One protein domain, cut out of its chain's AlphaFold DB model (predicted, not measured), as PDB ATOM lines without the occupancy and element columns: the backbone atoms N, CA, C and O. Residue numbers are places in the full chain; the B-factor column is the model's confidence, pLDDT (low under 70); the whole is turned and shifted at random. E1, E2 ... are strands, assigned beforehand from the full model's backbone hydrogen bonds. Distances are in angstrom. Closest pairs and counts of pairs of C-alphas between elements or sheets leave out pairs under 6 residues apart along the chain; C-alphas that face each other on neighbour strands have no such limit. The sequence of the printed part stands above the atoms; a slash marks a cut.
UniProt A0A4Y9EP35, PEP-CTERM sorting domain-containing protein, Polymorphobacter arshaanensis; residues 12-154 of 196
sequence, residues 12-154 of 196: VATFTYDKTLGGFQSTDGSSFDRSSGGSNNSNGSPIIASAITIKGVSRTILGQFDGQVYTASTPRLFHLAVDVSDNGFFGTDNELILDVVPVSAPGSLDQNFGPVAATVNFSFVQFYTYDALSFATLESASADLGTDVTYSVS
ATOM      1  N   VAL A  12      33.542  46.231   7.141       95.31
ATOM      2  CA  VAL A  12      33.467  47.426   7.991       95.31
ATOM      3  C   VAL A  12      32.037  47.569   8.485       95.31
ATOM      4  O   VAL A  12      31.122  47.692   7.671       95.31
ATOM      5  N   ALA A  13      31.854  47.554   9.802       96.12
ATOM      6  CA  ALA A  13      30.588  47.868  10.449       96.12
ATOM      7  C   ALA A  13      30.672  49.259  11.082       96.12
ATOM      8  O   ALA A  13      31.634  49.570  11.781       96.12
ATOM      9  N   THR A  14      29.668  50.091  10.833       95.94
ATOM     10  CA  THR A  14      29.571  51.449  11.374       95.94
ATOM     11  C   THR A  14      28.275  51.593  12.142       95.94
ATOM     12  O   THR A  14      27.220  51.245  11.615       95.94
ATOM     13  N   PHE A  15      28.355  52.162  13.341       96.62
ATOM     14  CA  PHE A  15      27.208  52.521  14.164       96.62
ATOM     15  C   PHE A  15      27.296  54.007  14.494       96.62
ATOM     16  O   PHE A  15      28.288  54.464  15.054       96.62
ATOM     17  N   THR A  16      26.246  54.743  14.160       95.81
ATOM     18  CA  THR A  16      26.015  56.105  14.628       95.81
ATOM     19  C   THR A  16      24.931  56.031  15.682       95.81
ATOM     20  O   THR A  16      23.832  55.543  15.406       95.81
ATOM     21  N   TYR A  17      25.224  56.524  16.877       95.31
ATOM     22  CA  TYR A  17      24.305  56.460  18.000       95.31
ATOM     23  C   TYR A  17      24.221  57.793  18.741       95.31
ATOM     24  O   TYR A  17      25.143  58.602  18.708       95.31
ATOM     25  N   ASP A  18      23.104  57.983  19.434       94.69
ATOM     26  CA  ASP A  18      22.921  58.993  20.468       94.69
ATOM     27  C   ASP A  18      22.352  58.286  21.695       94.69
ATOM     28  O   ASP A  18      21.209  57.817  21.717       94.69
ATOM     29  N   LYS A  19      23.178  58.191  22.739       92.25
ATOM     30  CA  LYS A  19      22.819  57.462  23.954       92.25
ATOM     31  C   LYS A  19      21.603  58.061  24.662       92.25
ATOM     32  O   LYS A  19      20.945  57.345  25.411       92.25
ATOM     33  N   THR A  20      21.288  59.336  24.425       94.00
ATOM     34  CA  THR A  20      20.151  60.017  25.055       94.00
ATOM     35  C   THR A  20      18.805  59.609  24.454       94.00
ATOM     36  O   THR A  20      17.776  59.787  25.107       94.00
ATOM     37  N   LEU A  21      18.802  59.013  23.254       95.44
ATOM     38  CA  LEU A  21      17.590  58.553  22.565       95.44
ATOM     39  C   LEU A  21      17.109  57.178  23.036       95.44
ATOM     40  O   LEU A  21      15.928  56.861  22.888       95.44
ATOM     41  N   GLY A  22      18.004  56.363  23.604       95.56
ATOM     42  CA  GLY A  22      17.635  55.066  24.161       95.56
ATOM     43  C   GLY A  22      16.688  55.231  25.344       95.56
ATOM     44  O   GLY A  22      16.973  55.990  26.274       95.56
ATOM     45  N   GLY A  23      15.560  54.520  25.334       93.62
ATOM     46  CA  GLY A  23      14.590  54.621  26.432       93.62
ATOM     47  C   GLY A  23      14.993  53.887  27.716       93.62
ATOM     48  O   GLY A  23      14.353  54.070  28.749       93.62
ATOM     49  N   PHE A  24      16.072  53.105  27.690       95.38
ATOM     50  CA  PHE A  24      16.777  52.662  28.888       95.38
ATOM     51  C   PHE A  24      18.230  53.121  28.836       95.38
ATOM     52  O   PHE A  24      18.957  52.783  27.904       95.38
ATOM     53  N   GLN A  25      18.654  53.840  29.872       95.56
ATOM     54  CA  GLN A  25      20.030  54.294  30.055       95.56
ATOM     55  C   GLN A  25      20.531  53.829  31.419       95.56
ATOM     56  O   GLN A  25      19.822  53.926  32.423       95.56
ATOM     57  N   SER A  26      21.754  53.307  31.460       95.81
ATOM     58  CA  SER A  26      22.388  52.851  32.693       95.81
ATOM     59  C   SER A  26      23.877  53.140  32.641       95.81
ATOM     60  O   SER A  26      24.572  52.697  31.734       95.81
ATOM     61  N   THR A  27      24.359  53.879  33.631       95.62
ATOM     62  CA  THR A  27      25.765  54.249  33.765       95.62
ATOM     63  C   THR A  27      26.108  54.393  35.242       95.62
ATOM     64  O   THR A  27      25.252  54.746  36.056       95.62
ATOM     65  N   ASP A  28      27.364  54.134  35.586       93.12
ATOM     66  CA  ASP A  28      27.950  54.499  36.879       93.12
ATOM     67  C   ASP A  28      28.805  55.777  36.798       93.12
ATOM     68  O   ASP A  28      29.498  56.130  37.755       93.12
ATOM     69  N   GLY A  29      28.794  56.450  35.642       87.44
ATOM     70  CA  GLY A  29      29.563  57.656  35.358       87.44
ATOM     71  C   GLY A  29      31.078  57.455  35.288       87.44
ATOM     72  O   GLY A  29      31.797  58.452  35.239       87.44
ATOM     73  N   SER A  30      31.588  56.217  35.321       90.31
ATOM     74  CA  SER A  30      33.035  55.982  35.394       90.31
ATOM     75  C   SER A  30      33.535  54.718  34.699       90.31
ATOM     76  O   SER A  30      34.538  54.780  33.990       90.31
ATOM     77  N   SER A  31      32.887  53.574  34.909       93.75
ATOM     78  CA  SER A  31      33.362  52.270  34.454       93.75
ATOM     79  C   SER A  31      32.486  51.648  33.381       93.75
ATOM     80  O   SER A  31      32.991  50.804  32.642       93.75
ATOM     81  N   PHE A  32      31.228  52.070  33.241       96.50
ATOM     82  CA  PHE A  32      30.393  51.653  32.126       96.50
ATOM     83  C   PHE A  32      29.317  52.674  31.757       96.50
ATOM     84  O   PHE A  32      28.844  53.477  32.571       96.50
ATOM     85  N   ASP A  33      28.871  52.560  30.515       96.88
ATOM     86  CA  ASP A  33      27.741  53.302  29.988       96.88
ATOM     87  C   ASP A  33      26.965  52.421  29.010       96.88
ATOM     88  O   ASP A  33      27.540  51.662  28.223       96.88
ATOM     89  N   ARG A  34      25.641  52.476  29.110       96.94
ATOM     90  CA  ARG A  34      24.707  51.675  28.332       96.94
ATOM     91  C   ARG A  34      23.534  52.536  27.921       96.94
ATOM     92  O   ARG A  34      22.902  53.171  28.765       96.94
ATOM     93  N   SER A  35      23.157  52.416  26.658       97.00
ATOM     94  CA  SER A  35      21.871  52.880  26.167       97.00
ATOM     95  C   SER A  35      21.218  51.806  25.309       97.00
ATOM     96  O   SER A  35      21.885  51.132  24.525       97.00
ATOM     97  N   SER A  36      19.919  51.598  25.488       97.62
ATOM     98  CA  SER A  36      19.148  50.608  24.737       97.62
ATOM     99  C   SER A  36      17.698  51.033  24.553       97.62
ATOM    100  O   SER A  36      17.143  51.745  25.393       97.62
ATOM    101  N   GLY A  37      17.055  50.553  23.494       97.44
ATOM    102  CA  GLY A  37      15.630  50.751  23.265       97.44
ATOM    103  C   GLY A  37      15.181  50.213  21.913       97.44
ATOM    104  O   GLY A  37      15.741  49.236  21.439       97.44
ATOM    105  N   GLY A  38      14.149  50.812  21.324       96.81
ATOM    106  CA  GLY A  38      13.454  50.283  20.151       96.81
ATOM    107  C   GLY A  38      12.015  49.864  20.462       96.81
ATOM    108  O   GLY A  38      11.579  49.835  21.623       96.81
ATOM    109  N   SER A  39      11.255  49.554  19.413       95.50
ATOM    110  CA  SER A  39       9.824  49.245  19.507       95.50
ATOM    111  C   SER A  39       9.526  48.004  20.352       95.50
ATOM    112  O   SER A  39       8.497  47.988  21.029       95.50
ATOM    113  N   ASN A  40      10.446  47.032  20.424       93.38
ATOM    114  CA  ASN A  40      10.331  45.859  21.301       93.38
ATOM    115  C   ASN A  40      10.225  46.245  22.789       93.38
ATOM    116  O   ASN A  40       9.575  45.574  23.584       93.38
ATOM    117  N   ASN A  41      10.820  47.379  23.162       84.50
ATOM    118  CA  ASN A  41      10.866  47.873  24.535       84.50
ATOM    119  C   ASN A  41      10.012  49.141  24.741       84.50
ATOM    120  O   ASN A  41      10.175  49.819  25.751       84.50
ATOM    121  N   SER A  42       9.109  49.474  23.800       79.25
ATOM    122  CA  SER A  42       8.282  50.703  23.801       79.25
ATOM    123  C   SER A  42       9.082  52.005  23.970       79.25
ATOM    124  O   SER A  42       8.599  52.969  24.560       79.25
ATOM    125  N   ASN A  43      10.313  52.029  23.457       88.44
ATOM    126  CA  ASN A  43      11.313  53.046  23.757       88.44
ATOM    127  C   ASN A  43      11.992  53.560  22.479       88.44
ATOM    128  O   ASN A  43      12.037  52.860  21.470       88.44
ATOM    129  N   GLY A  44      12.565  54.765  22.520       93.88
ATOM    130  CA  GLY A  44      13.434  55.245  21.440       93.88
ATOM    131  C   GLY A  44      14.675  54.358  21.309       93.88
ATOM    132  O   GLY A  44      15.166  53.844  22.314       93.88
ATOM    133  N   SER A  45      15.145  54.128  20.083       96.94
ATOM    134  CA  SER A  45      16.414  53.437  19.842       96.94
ATOM    135  C   SER A  45      17.576  54.426  19.975       96.94
ATOM    136  O   SER A  45      17.462  55.543  19.467       96.94
ATOM    137  N   PRO A  46      18.695  54.047  20.620       96.75
ATOM    138  CA  PRO A  46      19.906  54.859  20.609       96.75
ATOM    139  C   PRO A  46      20.630  54.824  19.258       96.75
ATOM    140  O   PRO A  46      21.484  55.671  19.019       96.75
ATOM    141  N   ILE A  47      20.330  53.862  18.379       97.06
ATOM    142  CA  ILE A  47      20.953  53.761  17.057       97.06
ATOM    143  C   ILE A  47      20.251  54.729  16.100       97.06
ATOM    144  O   ILE A  47      19.053  54.630  15.857       97.06
ATOM    145  N   ILE A  48      21.014  55.668  15.540       95.69
ATOM    146  CA  ILE A  48      20.548  56.603  14.505       95.69
ATOM    147  C   ILE A  48      20.734  55.977  13.120       95.69
ATOM    148  O   ILE A  48      19.884  56.111  12.240       95.69
ATOM    149  N   ALA A  49      21.866  55.305  12.922       95.62
ATOM    150  CA  ALA A  49      22.174  54.570  11.710       95.62
ATOM    151  C   ALA A  49      23.145  53.434  12.034       95.62
ATOM    152  O   ALA A  49      24.082  53.627  12.806       95.62
ATOM    153  N   SER A  50      22.981  52.277  11.399       97.75
ATOM    154  CA  SER A  50      24.052  51.289  11.334       97.75
ATOM    155  C   SER A  50      24.160  50.689   9.941       97.75
ATOM    156  O   SER A  50      23.177  50.620   9.197       97.75
ATOM    157  N   ALA A  51      25.370  50.294   9.565       97.31
ATOM    158  CA  ALA A  51      25.619  49.656   8.287       97.31
ATOM    159  C   ALA A  51      26.783  48.676   8.369       97.31
ATOM    160  O   ALA A  51      27.748  48.897   9.095       97.31
ATOM    161  N   ILE A  52      26.709  47.626   7.558       96.50
ATOM    162  CA  ILE A  52      27.794  46.680   7.311       96.50
ATOM    163  C   ILE A  52      28.188  46.754   5.838       96.50
ATOM    164  O   ILE A  52      27.334  46.747   4.951       96.50
ATOM    165  N   THR A  53      29.486  46.827   5.564       95.62
ATOM    166  CA  THR A  53      30.041  46.795   4.209       95.62
ATOM    167  C   THR A  53      30.952  45.591   4.062       95.62
ATOM    168  O   THR A  53      31.939  45.484   4.784       95.62
ATOM    169  N   ILE A  54      30.663  44.712   3.101       92.44
ATOM    170  CA  ILE A  54      31.487  43.539   2.773       92.44
ATOM    171  C   ILE A  54      31.810  43.597   1.282       92.44
ATOM    172  O   ILE A  54      30.908  43.713   0.456       92.44
ATOM    173  N   LYS A  55      33.100  43.550   0.916       90.19
ATOM    174  CA  LYS A  55      33.559  43.657  -0.491       90.19
ATOM    175  C   LYS A  55      32.956  44.867  -1.243       90.19
ATOM    176  O   LYS A  55      32.652  44.782  -2.428       90.19
ATOM    177  N   GLY A  56      32.765  45.992  -0.546       90.50
ATOM    178  CA  GLY A  56      32.196  47.226  -1.108       90.50
ATOM    179  C   GLY A  56      30.667  47.251  -1.236       90.50
ATOM    180  O   GLY A  56      30.123  48.256  -1.681       90.50
ATOM    181  N   VAL A  57      29.965  46.186  -0.837       91.31
ATOM    182  CA  VAL A  57      28.498  46.157  -0.787       91.31
ATOM    183  C   VAL A  57      28.041  46.513   0.618       91.31
ATOM    184  O   VAL A  57      28.358  45.789   1.561       91.31
ATOM    185  N   SER A  58      27.286  47.605   0.747       95.44
ATOM    186  CA  SER A  58      26.749  48.074   2.026       95.44
ATOM    187  C   SER A  58      25.287  47.674   2.223       95.44
ATOM    188  O   SER A  58      24.471  47.724   1.297       95.44
ATOM    189  N   ARG A  59      24.945  47.314   3.459       95.88
ATOM    190  CA  ARG A  59      23.573  47.109   3.931       95.88
ATOM    191  C   ARG A  59      23.359  47.873   5.226       95.88
ATOM    192  O   ARG A  59      24.265  47.931   6.050       95.88
ATOM    193  N   THR A  60      22.166  48.432   5.379       96.94
ATOM    194  CA  THR A  60      21.772  49.253   6.526       96.94
ATOM    195  C   THR A  60      20.809  48.473   7.404       96.94
ATOM    196  O   THR A  60      19.905  47.825   6.879       96.94
ATOM    197  N   ILE A  61      20.994  48.577   8.718       97.62
ATOM    198  CA  ILE A  61      20.058  48.102   9.742       97.62
ATOM    199  C   ILE A  61      19.897  49.263  10.727       97.62
ATOM    200  O   ILE A  61      20.873  49.783  11.256       97.62
ATOM    201  N   LEU A  62      18.691  49.781  10.900       95.62
ATOM    202  CA  LEU A  62      18.446  51.002  11.664       95.62
ATOM    203  C   LEU A  62      18.377  50.744  13.172       95.62
ATOM    204  O   LEU A  62      18.601  51.670  13.943       95.62
ATOM    205  N   GLY A  63      18.100  49.509  13.597       96.81
ATOM    206  CA  GLY A  63      17.967  49.173  15.014       96.81
ATOM    207  C   GLY A  63      16.681  49.731  15.619       96.81
ATOM    208  O   GLY A  63      16.666  50.117  16.786       96.81
ATOM    209  N   GLN A  64      15.616  49.860  14.822       96.38
ATOM    210  CA  GLN A  64      14.336  50.410  15.267       96.38
ATOM    211  C   GLN A  64      13.567  49.435  16.155       96.38
ATOM    212  O   GLN A  64      12.807  49.877  17.020       96.38
ATOM    213  N   PHE A  65      13.739  48.128  15.942       97.25
ATOM    214  CA  PHE A  65      13.094  47.110  16.764       97.25
ATOM    215  C   PHE A  65      13.832  46.919  18.093       97.25
ATOM    216  O   PHE A  65      13.211  47.035  19.152       97.25
ATOM    217  N   ASP A  66      15.150  46.718  18.034       97.69
ATOM    218  CA  ASP A  66      16.051  46.718  19.189       97.69
ATOM    219  C   ASP A  66      17.377  47.378  18.797       97.69
ATOM    220  O   ASP A  66      18.028  46.985  17.829       97.69
ATOM    221  N   GLY A  67      17.763  48.412  19.531       97.75
ATOM    222  CA  GLY A  67      19.036  49.094  19.363       97.75
ATOM    223  C   GLY A  67      19.740  49.180  20.701       97.75
ATOM    224  O   GLY A  67      19.150  49.648  21.677       97.75
ATOM    225  N   GLN A  68      20.999  48.753  20.759       97.75
ATOM    226  CA  GLN A  68      21.789  48.793  21.988       97.75
ATOM    227  C   GLN A  68      23.212  49.251  21.710       97.75
ATOM    228  O   GLN A  68      23.841  48.836  20.740       97.75
ATOM    229  N   VAL A  69      23.722  50.081  22.612       97.31
ATOM    230  CA  VAL A  69      25.119  50.494  22.681       97.31
ATOM    231  C   VAL A  69      25.595  50.373  24.116       97.31
ATOM    232  O   VAL A  69      24.889  50.726  25.065       97.31
ATOM    233  N   TYR A  70      26.786  49.826  24.287       96.88
ATOM    234  CA  TYR A  70      27.369  49.579  25.591       96.88
ATOM    235  C   TYR A  70      28.885  49.644  25.515       96.88
ATOM    236  O   TYR A  70      29.496  49.116  24.586       96.88
ATOM    237  N   THR A  71      29.475  50.238  26.543       96.62
ATOM    238  CA  THR A  71      30.910  50.204  26.786       96.62
ATOM    239  C   THR A  71      31.192  49.999  28.265       96.62
ATOM    240  O   THR A  71      30.452  50.494  29.117       96.62
ATOM    241  N   ALA A  72      32.269  49.286  28.581       95.81
ATOM    242  CA  ALA A  72      32.786  49.171  29.934       95.81
ATOM    243  C   ALA A  72      34.302  49.003  29.967       95.81
ATOM    244  O   ALA A  72      34.881  48.331  29.116       95.81
ATOM    245  N   SER A  73      34.927  49.515  31.026       91.12
ATOM    246  CA  SER A  73      36.373  49.434  31.275       91.12
ATOM    247  C   SER A  73      36.877  48.025  31.616       91.12
ATOM    248  O   SER A  73      38.086  47.802  31.673       91.12
ATOM    249  N   THR A  74      35.967  47.062  31.818       87.69
ATOM    250  CA  THR A  74      36.257  45.619  31.932       87.69
ATOM    251  C   THR A  74      36.405  44.968  30.552       87.69
ATOM    252  O   THR A  74      35.854  43.911  30.263       87.69
ATOM    253  N   PRO A  75      37.295  45.547  29.748       88.81
ATOM    254  CA  PRO A  75      37.074  46.011  28.380       88.81
ATOM    255  C   PRO A  75      35.998  45.255  27.601       88.81
ATOM    256  O   PRO A  75      36.259  44.198  27.037       88.81
ATOM    257  N   ARG A  76      34.797  45.818  27.492       94.44
ATOM    258  CA  ARG A  76      33.760  45.252  26.627       94.44
ATOM    259  C   ARG A  76      33.001  46.349  25.915       94.44
ATOM    260  O   ARG A  76      32.612  47.336  26.529       94.44
ATOM    261  N   LEU A  77      32.766  46.133  24.633       95.00
ATOM    262  CA  LEU A  77      31.932  46.961  23.789       95.00
ATOM    263  C   LEU A  77      30.879  46.093  23.144       95.00
ATOM    264  O   LEU A  77      31.199  45.033  22.612       95.00
ATOM    265  N   PHE A  78      29.646  46.575  23.152       96.69
ATOM    266  CA  PHE A  78      28.543  45.873  22.528       96.69
ATOM    267  C   PHE A  78      27.680  46.850  21.737       96.69
ATOM    268  O   PHE A  78      27.211  47.848  22.282       96.69
ATOM    269  N   HIS A  79      27.490  46.553  20.455       97.31
ATOM    270  CA  HIS A  79      26.599  47.278  19.557       97.31
ATOM    271  C   HIS A  79      25.631  46.288  18.926       97.31
ATOM    272  O   HIS A  79      26.052  45.254  18.406       97.31
ATOM    273  N   LEU A  80      24.346  46.618  18.968       97.94
ATOM    274  CA  LEU A  80      23.269  45.823  18.402       97.94
ATOM    275  C   LEU A  80      22.333  46.736  17.624       97.94
ATOM    276  O   LEU A  80      21.888  47.760  18.148       97.94
ATOM    277  N   ALA A  81      22.009  46.330  16.405       98.44
ATOM    278  CA  ALA A  81      20.901  46.877  15.645       98.44
ATOM    279  C   ALA A  81      20.061  45.721  15.100       98.44
ATOM    280  O   ALA A  81      20.571  44.889  14.351       98.44
ATOM    281  N   VAL A  82      18.784  45.697  15.473       98.19
ATOM    282  CA  VAL A  82      17.773  44.758  14.987       98.19
ATOM    283  C   VAL A  82      16.626  45.536  14.358       98.19
ATOM    284  O   VAL A  82      16.071  46.453  14.974       98.19
ATOM    285  N   ASP A  83      16.239  45.131  13.153       97.69
ATOM    286  CA  ASP A  83      15.020  45.572  12.490       97.69
ATOM    287  C   ASP A  83      14.139  44.368  12.178       97.69
ATOM    288  O   ASP A  83      14.527  43.470  11.429       97.69
ATOM    289  N   VAL A  84      12.912  44.411  12.692       96.81
ATOM    290  CA  VAL A  84      11.868  43.442  12.372       96.81
ATOM    291  C   VAL A  84      10.723  44.169  11.684       96.81
ATOM    292  O   VAL A  84      10.313  45.252  12.111       96.81
ATOM    293  N   SER A  85      10.197  43.581  10.617       96.25
ATOM    294  CA  SER A  85       8.978  44.062   9.968       96.25
ATOM    295  C   SER A  85       8.092  42.888   9.583       96.25
ATOM    296  O   SER A  85       8.601  41.821   9.266       96.25
ATOM    297  N   ASP A  86       6.776  43.077   9.624       95.69
ATOM    298  CA  ASP A  86       5.793  42.084   9.193       95.69
ATOM    299  C   ASP A  86       4.589  42.819   8.591       95.69
ATOM    300  O   ASP A  86       4.051  43.751   9.196       95.69
ATOM    301  N   ASN A  87       4.195  42.446   7.372       95.62
ATOM    302  CA  ASN A  87       3.052  43.038   6.671       95.62
ATOM    303  C   ASN A  87       1.845  42.087   6.544       95.62
ATOM    304  O   ASN A  87       0.918  42.373   5.785       95.62
ATOM    305  N   GLY A  88       1.861  40.958   7.256       95.00
ATOM    306  CA  GLY A  88       0.848  39.903   7.223       95.00
ATOM    307  C   GLY A  88       1.031  38.872   6.105       95.00
ATOM    308  O   GLY A  88       0.326  37.865   6.095       95.00
ATOM    309  N   PHE A  89       1.968  39.094   5.181       95.44
ATOM    310  CA  PHE A  89       2.325  38.148   4.115       95.44
ATOM    311  C   PHE A  89       3.800  37.763   4.177       95.44
ATOM    312  O   PHE A  89       4.150  36.594   4.058       95.44
ATOM    313  N   PHE A  90       4.659  38.750   4.404       96.38
ATOM    314  CA  PHE A  90       6.096  38.590   4.532       96.38
ATOM    315  C   PHE A  90       6.572  39.305   5.784       96.38
ATOM    316  O   PHE A  90       6.083  40.394   6.104       96.38
ATOM    317  N   GLY A  91       7.565  38.713   6.433       97.38
ATOM    318  CA  GLY A  91       8.316  39.372   7.482       97.38
ATOM    319  C   GLY A  91       9.811  39.362   7.212       97.38
ATOM    320  O   GLY A  91      10.328  38.534   6.456       97.38
ATOM    321  N   THR A  92      10.499  40.321   7.816       97.62
ATOM    322  CA  THR A  92      11.954  40.446   7.782       97.62
ATOM    323  C   THR A  92      12.499  40.477   9.193       97.62
ATOM    324  O   THR A  92      11.904  41.124  10.051       97.62
ATOM    325  N   ASP A  93      13.656  39.865   9.386       97.31
ATOM    326  CA  ASP A  93      14.444  39.947  10.611       97.31
ATOM    327  C   ASP A  93      15.900  40.206  10.209       97.31
ATOM    328  O   ASP A  93      16.542  39.378   9.553       97.31
ATOM    329  N   ASN A  94      16.379  41.415  10.479       98.00
ATOM    330  CA  ASN A  94      17.724  41.836  10.117       98.00
ATOM    331  C   ASN A  94      18.472  42.255  11.371       98.00
ATOM    332  O   ASN A  94      17.978  43.076  12.142       98.00
ATOM    333  N   GLU A  95      19.690  41.754  11.521       98.00
ATOM    334  CA  GLU A  95      20.466  41.911  12.742       98.00
ATOM    335  C   GLU A  95      21.939  42.162  12.427       98.00
ATOM    336  O   GLU A  95      22.522  41.542  11.534       98.00
ATOM    337  N   LEU A  96      22.542  43.098  13.158       98.06
ATOM    338  CA  LEU A  96      23.976  43.356  13.165       98.06
ATOM    339  C   LEU A  96      24.442  43.479  14.610       98.06
ATOM    340  O   LEU A  96      24.029  44.396  15.324       98.06
ATOM    341  N   ILE A  97      25.338  42.577  15.006       97.56
ATOM    342  CA  ILE A  97      25.918  42.543  16.347       97.56
ATOM    343  C   ILE A  97      27.428  42.695  16.265       97.56
ATOM    344  O   ILE A  97      28.090  41.998  15.492       97.56
ATOM    345  N   LEU A  98      27.969  43.553  17.127       96.50
ATOM    346  CA  LEU A  98      29.382  43.582  17.474       96.50
ATOM    347  C   LEU A  98      29.552  43.451  18.989       96.50
ATOM    348  O   LEU A  98      29.187  44.374  19.711       96.50
ATOM    349  N   ASP A  99      30.157  42.363  19.465       96.44
ATOM    350  CA  ASP A  99      30.646  42.206  20.843       96.44
ATOM    351  C   ASP A  99      32.167  42.039  20.809       96.44
ATOM    352  O   ASP A  99      32.689  41.009  20.363       96.44
ATOM    353  N   VAL A 100      32.891  43.072  21.239       95.75
ATOM    354  CA  VAL A 100      34.353  43.143  21.122       95.75
ATOM    355  C   VAL A 100      35.014  43.604  22.417       95.75
ATOM    356  O   VAL A 100      34.423  44.298  23.244       95.75
ATOM    357  N   VAL A 101      36.279  43.229  22.580       95.75
ATOM    358  CA  VAL A 101      37.095  43.456  23.779       95.75
ATOM    359  C   VAL A 101      38.358  44.219  23.356       95.75
ATOM    360  O   VAL A 101      39.388  43.601  23.075       95.75
ATOM    361  N   PRO A 102      38.308  45.557  23.209       94.44
ATOM    362  CA  PRO A 102      39.490  46.339  22.862       94.44
ATOM    363  C   PRO A 102      40.377  46.559  24.088       94.44
ATOM    364  O   PRO A 102      39.902  46.681  25.217       94.44
ATOM    365  N   VAL A 103      41.679  46.720  23.879       90.56
ATOM    366  CA  VAL A 103      42.566  47.144  24.970       90.56
ATOM    367  C   VAL A 103      42.172  48.552  25.426       90.56
ATOM    368  O   VAL A 103      42.123  49.472  24.614       90.56
ATOM    369  N   SER A 104      41.926  48.718  26.728       90.62
ATOM    370  CA  SER A 104      41.576  50.004  27.357       90.62
ATOM    371  C   SER A 104      40.242  50.611  26.904       90.62
ATOM    372  O   SER A 104      40.163  51.828  26.748       90.62
ATOM    373  N   ALA A 105      39.202  49.790  26.700       91.62
ATOM    374  CA  ALA A 105      37.855  50.272  26.367       91.62
ATOM    375  C   ALA A 105      37.411  51.454  27.265       91.62
ATOM    376  O   ALA A 105      37.666  51.432  28.476       91.62
ATOM    377  N   PRO A 106      36.734  52.470  26.704       92.00
ATOM    378  CA  PRO A 106      36.283  53.616  27.479       92.00
ATOM    379  C   PRO A 106      35.166  53.217  28.451       92.00
ATOM    380  O   PRO A 106      34.368  52.321  28.187       92.00
ATOM    381  N   GLY A 107      35.072  53.910  29.584       92.94
ATOM    382  CA  GLY A 107      33.957  53.737  30.526       92.94
ATOM    383  C   GLY A 107      32.689  54.503  30.129       92.94
ATOM    384  O   GLY A 107      31.673  54.360  30.797       92.94
ATOM    385  N   SER A 108      32.741  55.323  29.073       93.12
ATOM    386  CA  SER A 108      31.652  56.203  28.633       93.12
ATOM    387  C   SER A 108      31.450  56.135  27.120       93.12
ATOM    388  O   SER A 108      32.430  56.097  26.372       93.12
ATOM    389  N   LEU A 109      30.189  56.159  26.672       91.88
ATOM    390  CA  LEU A 109      29.819  56.184  25.250       91.88
ATOM    391  C   LEU A 109      30.093  57.540  24.579       91.88
ATOM    392  O   LEU A 109      30.108  57.603  23.352       91.88
ATOM    393  N   ASP A 110      30.331  58.593  25.368       89.19
ATOM    394  CA  ASP A 110      30.668  59.941  24.876       89.19
ATOM    395  C   ASP A 110      32.178  60.134  24.670       89.19
ATOM    396  O   ASP A 110      32.647  61.226  24.354       89.19
ATOM    397  N   GLN A 111      32.979  59.104  24.950       89.62
ATOM    398  CA  GLN A 111      34.426  59.207  24.877       89.62
ATOM    399  C   GLN A 111      34.928  58.729  23.513       89.62
ATOM    400  O   GLN A 111      34.827  57.548  23.178       89.62
ATOM    401  N   ASN A 112      35.571  59.637  22.775       89.56
ATOM    402  CA  ASN A 112      36.344  59.279  21.588       89.56
ATOM    403  C   ASN A 112      37.420  58.242  21.934       89.56
ATOM    404  O   ASN A 112      38.101  58.337  22.960       89.56
ATOM    405  N   PHE A 113      37.577  57.246  21.066       90.25
ATOM    406  CA  PHE A 113      38.392  56.073  21.348       90.25
ATOM    407  C   PHE A 113      38.935  55.426  20.070       90.25
ATOM    408  O   PHE A 113      38.324  55.506  19.012       90.25
ATOM    409  N   GLY A 114      40.063  54.725  20.161       84.00
ATOM    410  CA  GLY A 114      40.667  54.054  19.010       84.00
ATOM    411  C   GLY A 114      41.423  54.994  18.055       84.00
ATOM    412  O   GLY A 114      41.599  56.172  18.363       84.00
ATOM    413  N   PRO A 115      41.913  54.488  16.905       90.94
ATOM    414  CA  PRO A 115      41.833  53.104  16.435       90.94
ATOM    415  C   PRO A 115      42.699  52.152  17.270       90.94
ATOM    416  O   PRO A 115      43.894  52.382  17.452       90.94
ATOM    417  N   VAL A 116      42.104  51.072  17.774       93.94
ATOM    418  CA  VAL A 116      42.805  50.036  18.553       93.94
ATOM    419  C   VAL A 116      42.418  48.639  18.093       93.94
ATOM    420  O   VAL A 116      41.290  48.412  17.658       93.94
ATOM    421  N   ALA A 117      43.347  47.693  18.220       94.38
ATOM    422  CA  ALA A 117      43.043  46.282  18.022       94.38
ATOM    423  C   ALA A 117      42.060  45.793  19.098       94.38
ATOM    424  O   ALA A 117      42.205  46.120  20.281       94.38
ATOM    425  N   ALA A 118      41.075  45.006  18.679       94.75
ATOM    426  CA  ALA A 118      40.076  44.412  19.548       94.75
ATOM    427  C   ALA A 118      39.830  42.957  19.161       94.75
ATOM    428  O   ALA A 118      39.708  42.627  17.980       94.75
ATOM    429  N   THR A 119      39.719  42.107  20.177       95.38
ATOM    430  CA  THR A 119      39.317  40.716  19.990       95.38
ATOM    431  C   THR A 119      37.802  40.643  19.895       95.38
ATOM    432  O   THR A 119      37.095  41.265  20.692       95.38
ATOM    433  N   VAL A 120      37.300  39.885  18.925       93.56
ATOM    434  CA  VAL A 120      35.866  39.618  18.810       93.56
ATOM    435  C   VAL A 120      35.481  38.526  19.799       93.56
ATOM    436  O   VAL A 120      36.055  37.440  19.788       93.56
ATOM    437  N   ASN A 121      34.504  38.819  20.656       93.62
ATOM    438  CA  ASN A 121      33.860  37.816  21.496       93.62
ATOM    439  C   ASN A 121      32.749  37.117  20.702       93.62
ATOM    440  O   ASN A 121      32.721  35.895  20.598       93.62
ATOM    441  N   PHE A 122      31.852  37.913  20.116       93.31
ATOM    442  CA  PHE A 122      30.737  37.432  19.310       93.31
ATOM    443  C   PHE A 122      30.241  38.542  18.382       93.31
ATOM    444  O   PHE A 122      29.797  39.588  18.845       93.31
ATOM    445  N   SER A 123      30.289  38.321  17.073       95.06
ATOM    446  CA  SER A 123      29.816  39.307  16.102       95.06
ATOM    447  C   SER A 123      29.250  38.593  14.888       95.06
ATOM    448  O   SER A 123      29.875  37.671  14.367       95.06
ATOM    449  N   PHE A 124      28.094  39.029  14.405       95.06
ATOM    450  CA  PHE A 124      27.513  38.494  13.180       95.06
ATOM    451  C   PHE A 124      26.611  39.521  12.507       95.06
ATOM    452  O   PHE A 124      26.223  40.533  13.095       95.06
ATOM    453  N   VAL A 125      26.274  39.233  11.256       96.12
ATOM    454  CA  VAL A 125      25.211  39.917  10.530       96.12
ATOM    455  C   VAL A 125      24.258  38.894   9.934       96.12
ATOM    456  O   VAL A 125      24.694  37.848   9.447       96.12
ATOM    457  N   GLN A 126      22.968  39.207   9.948       95.75
ATOM    458  CA  GLN A 126      21.925  38.401   9.336       95.75
ATOM    459  C   GLN A 126      20.915  39.284   8.604       95.75
ATOM    460  O   GLN A 126      20.525  40.347   9.076       95.75
ATOM    461  N   PHE A 127      20.479  38.794   7.449       95.81
ATOM    462  CA  PHE A 127      19.309  39.264   6.726       95.81
ATOM    463  C   PHE A 127      18.414  38.061   6.480       95.81
ATOM    464  O   PHE A 127      18.831  37.085   5.850       95.81
ATOM    465  N   TYR A 128      17.205  38.109   7.012       95.94
ATOM    466  CA  TYR A 128      16.272  36.999   6.973       95.94
ATOM    467  C   TYR A 128      14.915  37.494   6.492       95.94
ATOM    468  O   TYR A 128      14.423  38.528   6.931       95.94
ATOM    469  N   THR A 129      14.312  36.771   5.554       97.38
ATOM    470  CA  THR A 129      12.952  37.022   5.072       97.38
ATOM    471  C   THR A 129      12.163  35.728   5.137       97.38
ATOM    472  O   THR A 129      12.630  34.676   4.687       97.38
ATOM    473  N   TYR A 130      10.957  35.806   5.686       97.50
ATOM    474  CA  TYR A 130      10.080  34.667   5.905       97.50
ATOM    475  C   TYR A 130       8.655  34.951   5.431       97.50
ATOM    476  O   TYR A 130       8.219  36.098   5.338       97.50
ATOM    477  N   ASP A 131       7.926  33.885   5.122       97.81
ATOM    478  CA  ASP A 131       6.485  33.933   4.898       97.81
ATOM    479  C   ASP A 131       5.772  34.098   6.247       97.81
ATOM    480  O   ASP A 131       5.942  33.271   7.141       97.81
ATOM    481  N   ALA A 132       4.986  35.160   6.416       95.38
ATOM    482  CA  ALA A 132       4.414  35.528   7.714       95.38
ATOM    483  C   ALA A 132       3.317  34.564   8.205       95.38
ATOM    484  O   ALA A 132       3.000  34.535   9.393       95.38
ATOM    485  N   LEU A 133       2.729  33.760   7.312       95.56
ATOM    486  CA  LEU A 133       1.656  32.825   7.660       95.56
ATOM    487  C   LEU A 133       2.199  31.457   8.082       95.56
ATOM    488  O   LEU A 133       1.662  30.817   8.985       95.56
ATOM    489  N   SER A 134       3.248  30.996   7.406       96.50
ATOM    490  CA  SER A 134       3.843  29.670   7.594       96.50
ATOM    491  C   SER A 134       5.174  29.689   8.343       96.50
ATOM    492  O   SER A 134       5.656  28.625   8.730       96.50
ATOM    493  N   PHE A 135       5.774  30.868   8.531       94.19
ATOM    494  CA  PHE A 135       7.136  31.079   9.039       94.19
ATOM    495  C   PHE A 135       8.226  30.377   8.217       94.19
ATOM    496  O   PHE A 135       9.356  30.207   8.678       94.19
ATOM    497  N   ALA A 136       7.910  29.969   6.984       96.50
ATOM    498  CA  ALA A 136       8.880  29.363   6.091       96.50
ATOM    499  C   ALA A 136       9.927  30.400   5.669       96.50
ATOM    500  O   ALA A 136       9.588  31.501   5.235       96.50
ATOM    501  N   THR A 137      11.206  30.034   5.761       95.81
ATOM    502  CA  THR A 137      12.301  30.856   5.243       95.81
ATOM    503  C   THR A 137      12.177  31.004   3.730       95.81
ATOM    504  O   THR A 137      12.129  30.007   3.006       95.81
ATOM    505  N   LEU A 138      12.175  32.246   3.253       95.81
ATOM    506  CA  LEU A 138      12.169  32.574   1.829       95.81
ATOM    507  C   LEU A 138      13.566  32.971   1.355       95.81
ATOM    508  O   LEU A 138      14.044  32.472   0.336       95.81
ATOM    509  N   GLU A 139      14.238  33.827   2.124       94.94
ATOM    510  CA  GLU A 139      15.599  34.279   1.855       94.94
ATOM    511  C   GLU A 139      16.378  34.381   3.166       94.94
ATOM    512  O   GLU A 139      15.846  34.783   4.201       94.94
ATOM    513  N   SER A 140      17.651  33.995   3.128       92.94
ATOM    514  CA  SER A 140      18.551  34.142   4.261       92.94
ATOM    515  C   SER A 140      19.973  34.381   3.775       92.94
ATOM    516  O   SER A 140      20.463  33.685   2.883       92.94
ATOM    517  N   ALA A 141      20.630  35.361   4.383       91.62
ATOM    518  CA  ALA A 141      22.056  35.596   4.271       91.62
ATOM    519  C   ALA A 141      22.607  35.900   5.664       91.62
ATOM    520  O   ALA A 141      22.076  36.760   6.362       91.62
ATOM    521  N   SER A 142      23.674  35.219   6.064       91.94
ATOM    522  CA  SER A 142      24.352  35.485   7.328       91.94
ATOM    523  C   SER A 142      25.863  35.371   7.182       91.94
ATOM    524  O   SER A 142      26.369  34.691   6.285       91.94
ATOM    525  N   ALA A 143      26.585  36.076   8.047       91.56
ATOM    526  CA  ALA A 143      28.031  35.978   8.150       91.56
ATOM    527  C   ALA A 143      28.469  36.118   9.607       91.56
ATOM    528  O   ALA A 143      28.031  37.031  10.307       91.56
ATOM    529  N   ASP A 144      29.361  35.225  10.026       91.94
ATOM    530  CA  ASP A 144      30.123  35.361  11.264       91.94
ATOM    531  C   ASP A 144      31.268  36.358  11.028       91.94
ATOM    532  O   ASP A 144      31.988  36.273  10.027       91.94
ATOM    533  N   LEU A 145      31.404  37.328  11.928       91.19
ATOM    534  CA  LEU A 145      32.396  38.400  11.870       91.19
ATOM    535  C   LEU A 145      33.557  38.163  12.862       91.19
ATOM    536  O   LEU A 145      34.279  39.099  13.194       91.19
ATOM    537  N   GLY A 146      33.745  36.925  13.333       84.62
ATOM    538  CA  GLY A 146      34.647  36.476  14.405       84.62
ATOM    539  C   GLY A 146      36.161  36.619  14.195       84.62
ATOM    540  O   GLY A 146      36.936  35.892  14.810       84.62
ATOM    541  N   THR A 147      36.616  37.519  13.330       84.81
ATOM    542  CA  THR A 147      38.039  37.855  13.169       84.81
ATOM    543  C   THR A 147      38.389  39.094  13.978       84.81
ATOM    544  O   THR A 147      37.574  40.007  14.029       84.81
ATOM    545  N   ASP A 148      39.606  39.183  14.525       88.38
ATOM    546  CA  ASP A 148      40.087  40.395  15.205       88.38
ATOM    547  C   ASP A 148      39.878  41.658  14.354       88.38
ATOM    548  O   ASP A 148      40.101  41.665  13.139       88.38
ATOM    549  N   VAL A 149      39.455  42.741  15.010       92.56
ATOM    550  CA  VAL A 149      39.056  43.993  14.359       92.56
ATOM    551  C   VAL A 149      39.888  45.170  14.841       92.56
ATOM    552  O   VAL A 149      40.536  45.128  15.886       92.56
ATOM    553  N   THR A 150      39.836  46.267  14.088       93.25
ATOM    554  CA  THR A 150      40.223  47.586  14.595       93.25
ATOM    555  C   THR A 150      38.959  48.343  14.977       93.25
ATOM    556  O   THR A 150      38.086  48.536  14.135       93.25
ATOM    557  N   TYR A 151      38.860  48.760  16.237       91.69
ATOM    558  CA  TYR A 151      37.721  49.506  16.761       91.69
ATOM    559  C   TYR A 151      38.075  50.977  16.989       91.69
ATOM    560  O   TYR A 151      39.165  51.294  17.477       91.69
ATOM    561  N   SER A 152      37.136  51.871  16.676       91.94
ATOM    562  CA  SER A 152      37.237  53.307  16.942       91.94
ATOM    563  C   SER A 152      35.865  53.950  17.151       91.94
ATOM    564  O   SER A 152      34.898  53.563  16.500       91.94
ATOM    565  N   VAL A 153      35.826  54.981  17.992       89.00
ATOM    566  CA  VAL A 153      34.714  55.912  18.205       89.00
ATOM    567  C   VAL A 153      35.225  57.314  17.922       89.00
ATOM    568  O   VAL A 153      36.254  57.728  18.462       89.00
ATOM    569  N   SER A 154      34.488  58.046  17.104       85.50
ATOM    570  CA  SER A 154      34.729  59.457  16.833       85.50
ATOM    571  C   SER A 154      33.400  60.192  16.819       85.50
ATOM    572  O   SER A 154      32.451  59.710  16.198       85.50
TER     573      SER A 154
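What this domain is: This is residues 12 to 154 of the 196 residues of the protein "PEP-CTERM sorting domain-containing protein" of Polymorphobacter arshaanensis (UniProt A0A4Y9EP35). A large, twisted sheet of eight strands, E2, E3, E6, E7, E8, E9, E10 and E11, makes a long slab, and a small sheet, E1, E4 and E5, covers part of one of its faces with its strands crossed. Together they make a sandwich, two sheets only partly face to face; the ends of the long strands near residues 87 to 89 and 132 to 136 reach past the small sheet, and at the other end E9 bends sharply and pairs with E11. The printed part has 143 residues and eleven named strands, E1 to E11 in chain order, with no named helix: the class is all strand. The large sheet is branched at E9, the small one has the order E1, E4, E5, and both are antiparallel. The whole is compact, with a radius of gyration of the C-alphas of 15.6 A and spans of 48 by 34 by 21 A.

How they stand to each other: E1, residues 12 to 17, is an edge strand beside E4, residues 47 to 54, with N 14 and O 51 2.9 A apart. E4 forms a hairpin with E5, residues 57 to 60, where N 52 and O 59 are 2.9 A apart. E2, residues 24 to 27, and E3, residues 32 to 37, form a hairpin, with N 26 and O 34 2.9 A apart. E6, residues 66 to 72, lies on the other side of E3, with N 35 and O 69 2.9 A apart. E6, E7, residues 76 to 86, E8, residues 90 to 102, E9, residues 113 to 131, and E10, residues 137 to 144, form a meander, each strand the antiparallel neighbour of the one before. In it N 70 and O 78 are 2.8 A apart, N 81 and O 96 3.0 A, N 95 and O 126 2.9 A, and N 127 and O 141 2.8 A. E9 bends by 96 degrees at residue 116; its residues 113 to 118 pair with E11, residues 149 to 153, with N 116 and O 151 3.0 A apart. The strands of the two sheets stand at 85 degrees; the closest C-alphas of E4 and E7, Ser 50 and Ala 81, are 6.9 A apart. E1 and E11 are near each other.

Where its parts are: E1 begins at C-alpha 12, (33.467, 47.426, 7.991). From first to last C-alpha E4 measures 20.5 A, E6 20.0 A, E7 33.1 A, E8 38.9 A and E9 42.2 A. E9 runs from C-alpha 113 at (38.392, 56.073, 21.348) to C-alpha 131 at (6.485, 33.933, 4.898). E11 ends at C-alpha 153, (34.714, 55.912, 18.205).

The domain as a whole: The two C-alphas farthest apart, Ser 30 and Ser 134, are 48.1 A apart. The printed part has no cut and no long link. No printed residue is under pLDDT 70.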